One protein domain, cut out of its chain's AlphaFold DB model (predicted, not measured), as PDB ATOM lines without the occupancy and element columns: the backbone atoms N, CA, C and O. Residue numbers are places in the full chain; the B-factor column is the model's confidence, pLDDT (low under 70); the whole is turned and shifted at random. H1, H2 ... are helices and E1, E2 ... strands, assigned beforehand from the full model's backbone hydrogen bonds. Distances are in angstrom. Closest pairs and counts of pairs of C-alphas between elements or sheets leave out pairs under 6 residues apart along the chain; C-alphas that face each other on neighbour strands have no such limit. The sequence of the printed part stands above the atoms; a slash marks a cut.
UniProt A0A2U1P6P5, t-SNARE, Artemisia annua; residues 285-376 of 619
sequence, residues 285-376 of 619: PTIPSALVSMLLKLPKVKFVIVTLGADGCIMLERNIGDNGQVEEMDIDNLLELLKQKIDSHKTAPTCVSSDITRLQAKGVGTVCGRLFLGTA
ATOM      1  N   PRO A 285     -25.094 -49.287  28.509       78.56
ATOM      2  CA  PRO A 285     -24.810 -50.003  29.758       78.56
ATOM      3  C   PRO A 285     -24.644 -49.096  30.990       78.56
ATOM      4  O   PRO A 285     -24.801 -49.565  32.114       78.56
ATOM      5  N   THR A 286     -24.327 -47.810  30.801       86.31
ATOM      6  CA  THR A 286     -24.071 -46.841  31.881       86.31
ATOM      7  C   THR A 286     -24.827 -45.530  31.654       86.31
ATOM      8  O   THR A 286     -25.189 -45.194  30.524       86.31
ATOM      9  N   ILE A 287     -25.056 -44.758  32.727       82.81
ATOM     10  CA  ILE A 287     -25.730 -43.447  32.653       82.81
ATOM     11  C   ILE A 287     -24.969 -42.470  31.732       82.81
ATOM     12  O   ILE A 287     -25.613 -41.876  30.867       82.81
ATOM     13  N   PRO A 288     -23.631 -42.317  31.817       86.62
ATOM     14  CA  PRO A 288     -22.892 -41.451  30.895       86.62
ATOM     15  C   PRO A 288     -22.994 -41.911  29.437       86.62
ATOM     16  O   PRO A 288     -23.239 -41.096  28.546       86.62
ATOM     17  N   SER A 289     -22.915 -43.221  29.189       88.06
ATOM     18  CA  SER A 289     -23.119 -43.784  27.850       88.06
ATOM     19  C   SER A 289     -24.531 -43.517  27.311       88.06
ATOM     20  O   SER A 289     -24.701 -43.228  26.123       88.06
ATOM     21  N   ALA A 290     -25.552 -43.540  28.176       83.19
ATOM     22  CA  ALA A 290     -26.916 -43.167  27.812       83.19
ATOM     23  C   ALA A 290     -27.015 -41.683  27.418       83.19
ATOM     24  O   ALA A 290     -27.637 -41.369  26.404       83.19
ATOM     25  N   LEU A 291     -26.345 -40.771  28.135       83.81
ATOM     26  CA  LEU A 291     -26.303 -39.340  27.786       83.81
ATOM     27  C   LEU A 291     -25.677 -39.098  26.402       83.81
ATOM     28  O   LEU A 291     -26.207 -38.310  25.613       83.81
ATOM     29  N   VAL A 292     -24.596 -39.815  26.073       86.88
ATOM     30  CA  VAL A 292     -23.977 -39.779  24.733       86.88
ATOM     31  C   VAL A 292     -24.963 -40.276  23.677       86.88
ATOM     32  O   VAL A 292     -25.178 -39.602  22.669       86.88
ATOM     33  N   SER A 293     -25.631 -41.408  23.930       84.38
ATOM     34  CA  SER A 293     -26.656 -41.959  23.033       84.38
ATOM     35  C   SER A 293     -27.798 -40.968  22.781       84.38
ATOM     36  O   SER A 293     -28.226 -40.781  21.641       84.38
ATOM     37  N   MET A 294     -28.264 -40.277  23.827       77.56
ATOM     38  CA  MET A 294     -29.326 -39.273  23.725       77.56
ATOM     39  C   MET A 294     -28.913 -38.092  22.844       77.56
ATOM     40  O   MET A 294     -29.678 -37.696  21.965       77.56
ATOM     41  N   LEU A 295     -27.702 -37.552  23.018       78.31
ATOM     42  CA  LEU A 295     -27.211 -36.444  22.190       78.31
ATOM     43  C   LEU A 295     -26.955 -36.851  20.733       78.31
ATOM     44  O   LEU A 295     -27.134 -36.025  19.831       78.31
ATOM     45  N   LEU A 296     -26.565 -38.102  20.476       81.56
ATOM     46  CA  LEU A 296     -26.423 -38.638  19.119       81.56
ATOM     47  C   LEU A 296     -27.783 -38.809  18.426       81.56
ATOM     48  O   LEU A 296     -27.928 -38.417  17.270       81.56
ATOM     49  N   LYS A 297     -28.794 -39.322  19.139       76.81
ATOM     50  CA  LYS A 297     -30.166 -39.472  18.619       76.81
ATOM     51  C   LYS A 297     -30.897 -38.131  18.462       76.81
ATOM     52  O   LYS A 297     -31.798 -38.023  17.634       76.81
ATOM     53  N   LEU A 298     -30.518 -37.108  19.233       75.12
ATOM     54  CA  LEU A 298     -31.151 -35.786  19.249       75.12
ATOM     55  C   LEU A 298     -30.155 -34.684  18.822       75.12
ATOM     56  O   LEU A 298     -29.629 -33.952  19.665       75.12
ATOM     57  N   PRO A 299     -29.902 -34.495  17.510       74.44
ATOM     58  CA  PRO A 299     -28.864 -33.584  17.010       74.44
ATOM     59  C   PRO A 299     -29.096 -32.103  17.366       74.44
ATOM     60  O   PRO A 299     -28.151 -31.322  17.416       74.44
ATOM     61  N   LYS A 300     -30.345 -31.709  17.648       63.75
ATOM     62  CA  LYS A 300     -30.719 -30.328  18.008       63.75
ATOM     63  C   LYS A 300     -30.591 -30.017  19.506       63.75
ATOM     64  O   LYS A 300     -30.706 -28.856  19.890       63.75
ATOM     65  N   VAL A 301     -30.376 -31.027  20.348       66.94
ATOM     66  CA  VAL A 301     -30.246 -30.851  21.799       66.94
ATOM     67  C   VAL A 301     -28.817 -30.422  22.132       66.94
ATOM     68  O   VAL A 301     -27.854 -31.032  21.662       66.94
ATOM     69  N   LYS A 302     -28.691 -29.345  22.919       66.69
ATOM     70  CA  LYS A 302     -27.400 -28.760  23.322       66.69
ATOM     71  C   LYS A 302     -26.817 -29.399  24.578       66.69
ATOM     72  O   LYS A 302     -25.605 -29.448  24.709       66.69
ATOM     73  N   PHE A 303     -27.649 -29.900  25.483       77.75
ATOM     74  CA  PHE A 303     -27.199 -30.600  26.682       77.75
ATOM     75  C   PHE A 303     -28.265 -31.584  27.164       77.75
ATOM     76  O   PHE A 303     -29.446 -31.427  26.854       77.75
ATOM     77  N   VAL A 304     -27.849 -32.585  27.932       61.44
ATOM     78  CA  VAL A 304     -28.734 -33.536  28.616       61.44
ATOM     79  C   VAL A 304     -28.282 -33.644  30.065       61.44
ATOM     80  O   VAL A 304     -27.087 -33.758  30.321       61.44
ATOM     81  N   ILE A 305     -29.222 -33.609  31.007       73.88
ATOM     82  CA  ILE A 305     -28.964 -33.731  32.445       73.88
ATOM     83  C   ILE A 305     -29.793 -34.869  33.039       73.88
ATOM     84  O   ILE A 305     -30.956 -35.046  32.679       73.88
ATOM     85  N   VAL A 306     -29.193 -35.628  33.953       68.38
ATOM     86  CA  VAL A 306     -29.847 -36.678  34.739       68.38
ATOM     87  C   VAL A 306     -29.572 -36.428  36.217       68.38
ATOM     88  O   VAL A 306     -28.432 -36.193  36.622       68.38
ATOM     89  N   THR A 307     -30.624 -36.479  37.032       67.44
ATOM     90  CA  THR A 307     -30.515 -36.426  38.491       67.44
ATOM     91  C   THR A 307     -30.229 -37.822  39.042       67.44
ATOM     92  O   THR A 307     -30.849 -38.807  38.647       67.44
ATOM     93  N   LEU A 308     -29.277 -37.905  39.967       65.38
ATOM     94  CA  LEU A 308     -28.866 -39.124  40.670       65.38
ATOM     95  C   LEU A 308     -29.456 -39.198  42.090       65.38
ATOM     96  O   LEU A 308     -29.036 -40.002  42.916       65.38
ATOM     97  N   GLY A 309     -30.431 -38.342  42.408       62.28
ATOM     98  CA  GLY A 309     -31.014 -38.255  43.744       62.28
ATOM     99  C   GLY A 309     -30.017 -37.695  44.763       62.28
ATOM    100  O   GLY A 309     -29.514 -36.590  44.586       62.28
ATOM    101  N   ALA A 310     -29.746 -38.454  45.831       56.78
ATOM    102  CA  ALA A 310     -28.829 -38.050  46.904       56.78
ATOM    103  C   ALA A 310     -27.373 -37.885  46.431       56.78
ATOM    104  O   ALA A 310     -26.599 -37.183  47.076       56.78
ATOM    105  N   ASP A 311     -27.019 -38.475  45.286       65.88
ATOM    106  CA  ASP A 311     -25.678 -38.384  44.704       65.88
ATOM    107  C   ASP A 311     -25.516 -37.167  43.769       65.88
ATOM    108  O   ASP A 311     -24.449 -36.957  43.199       65.88
ATOM    109  N   GLY A 312     -26.560 -36.337  43.625       74.50
ATOM    110  CA  GLY A 312     -26.531 -35.090  42.859       74.50
ATOM    111  C   GLY A 312     -26.996 -35.246  41.410       74.50
ATOM    112  O   GLY A 312     -28.111 -35.712  41.168       74.50
ATOM    113  N   CYS A 313     -26.209 -34.800  40.430       76.06
ATOM    114  CA  CYS A 313     -26.580 -34.849  39.011       76.06
ATOM    115  C   CYS A 313     -25.376 -34.981  38.070       76.06
ATOM    116  O   CYS A 313     -24.264 -34.567  38.389       76.06
ATOM    117  N   ILE A 314     -25.619 -35.528  36.876       80.69
ATOM    118  CA  ILE A 314     -24.659 -35.550  35.766       80.69
ATOM    119  C   ILE A 314     -25.278 -34.815  34.583       80.69
ATOM    120  O   ILE A 314     -26.404 -35.118  34.189       80.69
ATOM    121  N   MET A 315     -24.538 -33.885  33.987       84.62
ATOM    122  CA  MET A 315     -24.948 -33.186  32.770       84.62
ATOM    123  C   MET A 315     -23.879 -33.307  31.690       84.62
ATOM    124  O   MET A 315     -22.704 -33.074  31.946       84.62
ATOM    125  N   LEU A 316     -24.292 -33.630  30.469       83.19
ATOM    126  CA  LEU A 316     -23.444 -33.644  29.285       83.19
ATOM    127  C   LEU A 316     -23.868 -32.514  28.342       83.19
ATOM    128  O   LEU A 316     -24.976 -32.530  27.810       83.19
ATOM    129  N   GLU A 317     -22.987 -31.541  28.132       81.88
ATOM    130  CA  GLU A 317     -23.161 -30.429  27.194       81.88
ATOM    131  C   GLU A 317     -22.428 -30.739  25.884       81.88
ATOM    132  O   GLU A 317     -21.222 -30.969  25.892       81.88
ATOM    133  N   ARG A 318     -23.130 -30.714  24.747       83.44
ATOM    134  CA  ARG A 318     -22.545 -30.823  23.403       83.44
ATOM    135  C   ARG A 318     -21.878 -29.501  23.020       83.44
ATOM    136  O   ARG A 318     -22.504 -28.446  23.076       83.44
ATOM    137  N   ASN A 319     -20.660 -29.586  22.494       83.38
ATOM    138  CA  ASN A 319     -20.008 -28.489  21.789       83.38
ATOM    139  C   ASN A 319     -20.040 -28.735  20.267       83.38
ATOM    140  O   ASN A 319     -19.842 -29.860  19.813       83.38
ATOM    141  N   ILE A 320     -20.312 -27.685  19.488       66.94
ATOM    142  CA  ILE A 320     -20.451 -27.727  18.017       66.94
ATOM    143  C   ILE A 320     -19.183 -27.176  17.315       66.94
ATOM    144  O   ILE A 320     -19.088 -27.215  16.093       66.94
ATOM    145  N   GLY A 321     -18.187 -26.687  18.065       60.88
ATOM    146  CA  GLY A 321     -16.916 -26.199  17.507       60.88
ATOM    147  C   GLY A 321     -15.987 -27.321  17.024       60.88
ATOM    148  O   GLY A 321     -15.769 -28.295  17.749       60.88
ATOM    149  N   ASP A 322     -15.442 -27.173  15.812       55.16
ATOM    150  CA  ASP A 322     -14.455 -28.084  15.222       55.16
ATOM    151  C   ASP A 322     -13.081 -27.873  15.870       55.16
ATOM    152  O   ASP A 322     -12.359 -26.930  15.549       55.16
ATOM    153  N   ASN A 323     -12.735 -28.750  16.812       53.66
ATOM    154  CA  ASN A 323     -11.401 -28.809  17.393       53.66
ATOM    155  C   ASN A 323     -10.757 -30.132  16.962       53.66
ATOM    156  O   ASN A 323     -11.054 -31.195  17.515       53.66
ATOM    157  N   GLY A 324      -9.885 -30.061  15.954       60.78
ATOM    158  CA  GLY A 324      -9.066 -31.185  15.502       60.78
ATOM    159  C   GLY A 324      -8.199 -31.803  16.614       60.78
ATOM    160  O   GLY A 324      -7.890 -31.160  17.612       60.78
ATOM    161  N   GLN A 325      -7.835 -33.079  16.411       54.69
ATOM    162  CA  GLN A 325      -6.947 -33.938  17.225       54.69
ATOM    163  C   GLN A 325      -7.050 -33.816  18.761       54.69
ATOM    164  O   GLN A 325      -6.042 -33.835  19.457       54.69
ATOM    165  N   VAL A 326      -8.262 -33.770  19.318       62.66
ATOM    166  CA  VAL A 326      -8.453 -34.109  20.738       62.66
ATOM    167  C   VAL A 326      -8.547 -35.633  20.864       62.66
ATOM    168  O   VAL A 326      -9.357 -36.250  20.162       62.66
ATOM    169  N   GLU A 327      -7.707 -36.238  21.711       71.44
ATOM    170  CA  GLU A 327      -7.763 -37.673  22.018       71.44
ATOM    171  C   GLU A 327      -9.158 -38.056  22.533       71.44
ATOM    172  O   GLU A 327      -9.768 -37.330  23.322       71.44
ATOM    173  N   GLU A 328      -9.691 -39.184  22.051       83.44
ATOM    174  CA  GLU A 328     -10.982 -39.683  22.523       83.44
ATOM    175  C   GLU A 328     -10.848 -40.164  23.968       83.44
ATOM    176  O   GLU A 328     -10.023 -41.020  24.283       83.44
ATOM    177  N   MET A 329     -11.687 -39.622  24.844       88.00
ATOM    178  CA  MET A 329     -11.755 -40.020  26.239       88.00
ATOM    179  C   MET A 329     -13.031 -40.816  26.479       88.00
ATOM    180  O   MET A 329     -14.130 -40.370  26.149       88.00
ATOM    181  N   ASP A 330     -12.882 -41.998  27.070       91.56
ATOM    182  CA  ASP A 330     -14.017 -42.802  27.511       91.56
ATOM    183  C   ASP A 330     -14.815 -42.032  28.577       91.56
ATOM    184  O   ASP A 330     -14.252 -41.526  29.554       91.56
ATOM    185  N   ILE A 331     -16.122 -41.888  28.356       90.81
ATOM    186  CA  ILE A 331     -16.963 -41.022  29.186       90.81
ATOM    187  C   ILE A 331     -17.141 -41.563  30.613       90.81
ATOM    188  O   ILE A 331     -17.269 -40.771  31.550       90.81
ATOM    189  N   ASP A 332     -17.099 -42.883  30.801       91.62
ATOM    190  CA  ASP A 332     -17.183 -43.499  32.125       91.62
ATOM    191  C   ASP A 332     -15.871 -43.279  32.895       91.62
ATOM    192  O   ASP A 332     -15.897 -42.877  34.059       91.62
ATOM    193  N   ASN A 333     -14.719 -43.405  32.225       92.19
ATOM    194  CA  ASN A 333     -13.421 -43.050  32.812       92.19
ATOM    195  C   ASN A 333     -13.345 -41.566  33.202       92.19
ATOM    196  O   ASN A 333     -12.830 -41.229  34.270       92.19
ATOM    197  N   LEU A 334     -13.869 -40.664  32.365       90.12
ATOM    198  CA  LEU A 334     -13.908 -39.239  32.695       90.12
ATOM    199  C   LEU A 334     -14.805 -38.958  33.904       90.12
ATOM    200  O   LEU A 334     -14.458 -38.117  34.735       90.12
ATOM    201  N   LEU A 335     -15.942 -39.646  34.029       88.88
ATOM    202  CA  LEU A 335     -16.796 -39.509  35.204       88.88
ATOM    203  C   LEU A 335     -16.039 -39.900  36.483       88.88
ATOM    204  O   LEU A 335     -16.132 -39.183  37.477       88.88
ATOM    205  N   GLU A 336     -15.263 -40.985  36.457       90.25
ATOM    206  CA  GLU A 336     -14.428 -41.387  37.595       90.25
ATOM    207  C   GLU A 336     -13.349 -40.340  37.927       90.25
ATOM    208  O   GLU A 336     -13.143 -40.017  39.098       90.25
ATOM    209  N   LEU A 337     -12.733 -39.711  36.920       89.94
ATOM    210  CA  LEU A 337     -11.802 -38.593  37.135       89.94
ATOM    211  C   LEU A 337     -12.487 -37.364  37.754       89.94
ATOM    212  O   LEU A 337     -11.903 -36.693  38.604       89.94
ATOM    213  N   LEU A 338     -13.722 -37.048  37.350       85.12
ATOM    214  CA  LEU A 338     -14.486 -35.945  37.941       85.12
ATOM    215  C   LEU A 338     -14.914 -36.249  39.379       85.12
ATOM    216  O   LEU A 338     -14.842 -35.356  40.221       85.12
ATOM    217  N   LYS A 339     -15.280 -37.498  39.693       85.81
ATOM    218  CA  LYS A 339     -15.573 -37.928  41.070       85.81
ATOM    219  C   LYS A 339     -14.372 -37.730  41.996       85.81
ATOM    220  O   LYS A 339     -14.556 -37.297  43.126       85.81
ATOM    221  N   GLN A 340     -13.151 -37.969  41.511       84.75
ATOM    222  CA  GLN A 340     -11.922 -37.741  42.286       84.75
ATOM    223  C   GLN A 340     -11.637 -36.254  42.558       84.75
ATOM    224  O   GLN A 340     -10.956 -35.933  43.530       84.75
ATOM    225  N   LYS A 341     -12.149 -35.336  41.724       81.81
ATOM    226  CA  LYS A 341     -12.004 -33.881  41.920       81.81
ATOM    227  C   LYS A 341     -12.997 -33.304  42.935       81.81
ATOM    228  O   LYS A 341     -12.870 -32.139  43.310       81.81
ATOM    229  N   ILE A 342     -13.987 -34.085  43.356       78.44
ATOM    230  CA  ILE A 342     -14.993 -33.669  44.330       78.44
ATOM    231  C   ILE A 342     -14.492 -33.989  45.734       78.44
ATOM    232  O   ILE A 342     -14.148 -35.123  46.049       78.44
ATOM    233  N   ASP A 343     -14.504 -32.980  46.599       71.06
ATOM    234  CA  ASP A 343     -14.204 -33.156  48.014       71.06
ATOM    235  C   ASP A 343     -15.417 -33.767  48.730       71.06
ATOM    236  O   ASP A 343     -16.427 -33.098  48.967       71.06
ATOM    237  N   SER A 344     -15.318 -35.051  49.085       63.72
ATOM    238  CA  SER A 344     -16.384 -35.789  49.765       63.72
ATOM    239  C   SER A 344     -16.707 -35.269  51.168       63.72
ATOM    240  O   SER A 344     -17.732 -35.672  51.724       63.72
ATOM    241  N   HIS A 345     -15.866 -34.408  51.751       61.34
ATOM    242  CA  HIS A 345     -16.079 -33.818  53.074       61.34
ATOM    243  C   HIS A 345     -16.839 -32.489  53.031       61.34
ATOM    244  O   HIS A 345     -17.269 -32.004  54.078       61.34
ATOM    245  N   LYS A 346     -17.065 -31.907  51.844       64.19
ATOM    246  CA  LYS A 346     -17.883 -30.696  51.714       64.19
ATOM    247  C   LYS A 346     -19.362 -31.029  51.851       64.19
ATOM    248  O   LYS A 346     -19.897 -31.888  51.153       64.19
ATOM    249  N   THR A 347     -20.021 -30.324  52.763       57.84
ATOM    250  CA  THR A 347     -21.466 -30.427  52.991       57.84
ATOM    251  C   THR A 347     -22.262 -29.618  51.976       57.84
ATOM    252  O   THR A 347     -23.345 -30.044  51.598       57.84
ATOM    253  N   ALA A 348     -21.712 -28.505  51.480       55.53
ATOM    254  CA  ALA A 348     -22.326 -27.667  50.454       55.53
ATOM    255  C   ALA A 348     -22.320 -28.342  49.064       55.53
ATOM    256  O   ALA A 348     -21.362 -29.050  48.736       55.53
ATOM    257  N   PRO A 349     -23.338 -28.097  48.216       65.19
ATOM    258  CA  PRO A 349     -23.370 -28.632  46.861       65.19
ATOM    259  C   PRO A 349     -22.220 -28.048  46.034       65.19
ATOM    260  O   PRO A 349     -21.959 -26.844  46.052       65.19
ATOM    261  N   THR A 350     -21.528 -28.906  45.295       71.56
ATOM    262  CA  THR A 350     -20.394 -28.537  44.441       71.56
ATOM    263  C   THR A 350     -20.646 -29.012  43.023       71.56
ATOM    264  O   THR A 350     -21.276 -30.042  42.816       71.56
ATOM    265  N   CYS A 351     -20.171 -28.264  42.031       75.88
ATOM    266  CA  CYS A 351     -20.235 -28.664  40.631       75.88
ATOM    267  C   CYS A 351     -18.827 -28.608  40.051       75.88
ATOM    268  O   CYS A 351     -18.156 -27.580  40.150       75.88
ATOM    269  N   VAL A 352     -18.386 -29.714  39.462       80.75
ATOM    270  CA  VAL A 352     -17.118 -29.801  38.737       80.75
ATOM    271  C   VAL A 352     -17.397 -30.125  37.277       80.75
ATOM    272  O   VAL A 352     -18.307 -30.892  36.962       80.75
ATOM    273  N   SER A 353     -16.611 -29.542  36.377       84.44
ATOM    274  CA  SER A 353     -16.731 -29.771  34.939       84.44
ATOM    275  C   SER A 353     -15.425 -30.277  34.345       84.44
ATOM    276  O   SER A 353     -14.337 -29.951  34.824       84.44
ATOM    277  N   SER A 354     -15.534 -31.055  33.274       87.94
ATOM    278  CA  SER A 354     -14.406 -31.357  32.403       87.94
ATOM    279  C   SER A 354     -14.103 -30.186  31.472       87.94
ATOM    280  O   SER A 354     -14.952 -29.324  31.219       87.94
ATOM    281  N   ASP A 355     -12.910 -30.210  30.886       84.75
ATOM    282  CA  ASP A 355     -12.634 -29.444  29.676       84.75
ATOM    283  C   ASP A 355     -13.438 -30.006  28.493       84.75
ATOM    284  O   ASP A 355     -13.996 -31.110  28.556       84.75
ATOM    285  N   ILE A 356     -13.531 -29.224  27.415       85.19
ATOM    286  CA  ILE A 356     -14.167 -29.662  26.167       85.19
ATOM    287  C   ILE A 356     -13.314 -30.786  25.579       85.19
ATOM    288  O   ILE A 356     -12.167 -30.555  25.203       85.19
ATOM    289  N   THR A 357     -13.881 -31.985  25.465       86.25
ATOM    290  CA  THR A 357     -13.182 -33.145  24.902       86.25
ATOM    291  C   THR A 357     -14.106 -34.026  24.061       86.25
ATOM    292  O   THR A 357     -15.330 -33.858  24.063       86.25
ATOM    293  N   ARG A 358     -13.523 -34.960  23.302       88.81
ATOM    294  CA  ARG A 358     -14.261 -35.974  22.542       88.81
ATOM    295  C   ARG A 358     -14.597 -37.145  23.457       88.81
ATOM    296  O   ARG A 358     -13.732 -37.944  23.790       88.81
ATOM    297  N   LEU A 359     -15.864 -37.241  23.840       90.62
ATOM    298  CA  LEU A 359     -16.373 -38.221  24.791       90.62
ATOM    299  C   LEU A 359     -16.909 -39.435  24.054       90.62
ATOM    300  O   LEU A 359     -17.926 -39.348  23.361       90.62
ATOM    301  N   GLN A 360     -16.217 -40.558  24.198       91.44
ATOM    302  CA  GLN A 360     -16.589 -41.825  23.591       91.44
ATOM    303  C   GLN A 360     -17.345 -42.692  24.598       91.44
ATOM    304  O   GLN A 360     -16.895 -42.909  25.720       91.44
ATOM    305  N   ALA A 361     -18.483 -43.227  24.168       89.56
ATOM    306  CA  ALA A 361     -19.192 -44.296  24.853       89.56
ATOM    307  C   ALA A 361     -19.028 -45.586  24.039       89.56
ATOM    308  O   ALA A 361     -19.462 -45.662  22.881       89.56
ATOM    309  N   LYS A 362     -18.364 -46.594  24.622       84.75
ATOM    310  CA  LYS A 362     -18.037 -47.855  23.937       84.75
ATOM    311  C   LYS A 362     -19.302 -48.524  23.395       84.75
ATOM    312  O   LYS A 362     -20.239 -48.801  24.136       84.75
ATOM    313  N   GLY A 363     -19.321 -48.778  22.087       79.88
ATOM    314  CA  GLY A 363     -20.464 -49.390  21.401       79.88
ATOM    315  C   GLY A 363     -21.658 -48.459  21.136       79.88
ATOM    316  O   GLY A 363     -22.649 -48.919  20.581       79.88
ATOM    317  N   VAL A 364     -21.576 -47.168  21.489       84.62
ATOM    318  CA  VAL A 364     -22.650 -46.177  21.283       84.62
ATOM    319  C   VAL A 364     -22.232 -45.091  20.286       84.62
ATOM    320  O   VAL A 364     -22.968 -44.814  19.341       84.62
ATOM    321  N   GLY A 365     -21.060 -44.478  20.477       86.75
ATOM    322  CA  GLY A 365     -20.533 -43.419  19.607       86.75
ATOM    323  C   GLY A 365     -19.782 -42.327  20.375       86.75
ATOM    324  O   GLY A 365     -19.534 -42.468  21.572       86.75
ATOM    325  N   THR A 366     -19.430 -41.237  19.685       90.50
ATOM    326  CA  THR A 366     -18.609 -40.145  20.241       90.50
ATOM    327  C   THR A 366     -19.332 -38.797  20.144       90.50
ATOM    328  O   THR A 366     -19.872 -38.454  19.093       90.50
ATOM    329  N   VAL A 367     -19.312 -38.002  21.219       88.50
ATOM    330  CA  VAL A 367     -19.831 -36.622  21.265       88.50
ATOM    331  C   VAL A 367     -18.738 -35.676  21.758       88.50
ATOM    332  O   VAL A 367     -18.105 -35.933  22.774       88.50
ATOM    333  N   CYS A 368     -18.516 -34.559  21.061       89.75
ATOM    334  CA  CYS A 368     -17.658 -33.484  21.564       89.75
ATOM    335  C   CYS A 368     -18.438 -32.645  22.579       89.75
ATOM    336  O   CYS A 368     -19.554 -32.205  22.284       89.75
ATOM    337  N   GLY A 369     -17.888 -32.433  23.772       88.25
ATOM    338  CA  GLY A 369     -18.640 -31.782  24.833       88.25
ATOM    339  C   GLY A 369     -17.921 -31.649  26.167       88.25
ATOM    340  O   GLY A 369     -16.748 -31.990  26.298       88.25
ATOM    341  N   ARG A 370     -18.659 -31.141  27.155       87.88
ATOM    342  CA  ARG A 370     -18.246 -31.052  28.559       87.88
ATOM    343  C   ARG A 370     -19.149 -31.910  29.427       87.88
ATOM    344  O   ARG A 370     -20.373 -31.842  29.304       87.88
ATOM    345  N   LEU A 371     -18.538 -32.683  30.316       87.19
ATOM    346  CA  LEU A 371     -19.238 -33.439  31.344       87.19
ATOM    347  C   LEU A 371     -19.194 -32.655  32.656       87.19
ATOM    348  O   LEU A 371     -18.132 -32.212  33.088       87.19
ATOM    349  N   PHE A 372     -20.349 -32.498  33.284       84.12
ATOM    350  CA  PHE A 372     -20.520 -31.855  34.576       84.12
ATOM    351  C   PHE A 372     -21.006 -32.888  35.585       84.12
ATOM    352  O   PHE A 372     -21.905 -33.677  35.285       84.12
ATOM    353  N   LEU A 373     -20.435 -32.841  36.784       82.88
ATOM    354  CA  LEU A 373     -20.853 -33.632  37.931       82.88
ATOM    355  C   LEU A 373     -21.172 -32.675  39.081       82.88
ATOM    356  O   LEU A 373     -20.293 -31.969  39.576       82.88
ATOM    357  N   GLY A 374     -22.443 -32.637  39.468       75.62
ATOM    358  CA  GLY A 374     -22.931 -31.882  40.614       75.62
ATOM    359  C   GLY A 374     -23.164 -32.803  41.806       75.62
ATOM    360  O   GLY A 374     -23.756 -33.864  41.634       75.62
ATOM    361  N   THR A 375     -22.746 -32.397  43.004       72.25
ATOM    362  CA  THR A 375     -23.107 -33.055  44.267       72.25
ATOM    363  C   THR A 375     -24.345 -32.422  44.881       72.25
ATOM    364  O   THR A 375     -24.557 -31.212  44.785       72.25
ATOM    365  N   ALA A 376     -25.152 -33.238  45.557       62.34
ATOM    366  CA  ALA A 376     -26.190 -32.732  46.445       62.34
ATOM    367  C   ALA A 376     -25.579 -32.223  47.765       62.34
ATOM    368  O   ALA A 376     -24.484 -32.633  48.157       62.34
TER     369      ALA A 376
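Overview. This is residues 285 to 376 of the 619 residues of the protein "t-SNARE" of Artemisia annua (UniProt A0A2U1P6P5). A twisted sheet of six strands curls round helix H1, with a second helix, H2, over another part of it; the two helices touch near their first residues. The long strand E6 runs through the sheet and bends sharply, with E5 and then E3 beside its first part, and E2 and E4 on opposite sides of its last part; E1 lies beyond E2. The printed part has 92 residues, with two named helices and six named strands in the order H1 E1 E2 E3 H2 E4 E5 E6, and its class is mixed, helices and strands. The sheet is branched and mixed, with E3 and E5 parallel and the other neighbour pairs antiparallel. The whole is compact, with a radius of gyration of the C-alphas of 13.0 A, yet elongated in outline, spanning 38 by 24 by 22 A.

Along the chain. E6, residues 365 to 374, is 24.1 A long and ends at C-alpha 374, (-22.931, -31.882, 40.614). E2, residues 312 to 318, is 20.3 A long, and E1, residues 303 to 309, 19.1 A. E5 is residues 357 to 361, 12.7 A; E3 is residues 328 to 330, 6.6 A; E4 is residues 351 to 353, 6.8 A. H1, residues 287 to 297, is 15.2 A long and begins at C-alpha 287, (-25.730, -43.447, 32.653). H2, residues 331 to 340, is 14.4 A long and begins at C-alpha 331, (-16.963, -41.022, 29.186).

Arrangement. E6 bends by 82 degrees at residue 368, and its pairing is staggered: residues 365 to 369 pair with E5, 369 to 374 with E2 and 372 to 374 with E4. E5 and E6 form an antiparallel hairpin, with N 359 and O 367 2.8 A apart. E2 is antiparallel to E6 at 144 degrees, with N 315 and O 372 at 2.9 A. E4 is antiparallel to E6, with N 352 and O 373 at 3.0 A. E1 and E2 form a hairpin, antiparallel at 170 degrees, with N 306 and O 314 at 2.8 A. E3 is parallel to E5, with N 329 and O 358 at 2.8 A. H1 is on the sheet; its closest C-alphas to E6 are those of Val 292 and Val 367, 6.3 A, and to E1 those of Leu 291 and Val 304, 6.3 A. H2 is on the sheet at a height of 8.3 A, over E6 and only just over E2, where 3 of its C-alphas fall; it runs along the strands, at 19 degrees to E6 on the local plane. H1 and H2 touch at a steep tilt of 44 degrees, opposite ways, their closest C-alphas being those of Pro 288 and Ile 331, 6.2 A. In H1 and H2 every O i to N i+4 pair is within hydrogen-bond range.

Size, cuts and confidence. The two C-alphas farthest apart, those of Gly 324 and Thr 347, are 39.5 A apart. The printed part has no cut and no long link. The mean pLDDT of the printed part is 77.9; 24 residues are under 70, among them residues 306 to 311, 320 to 326 and 344 to 349.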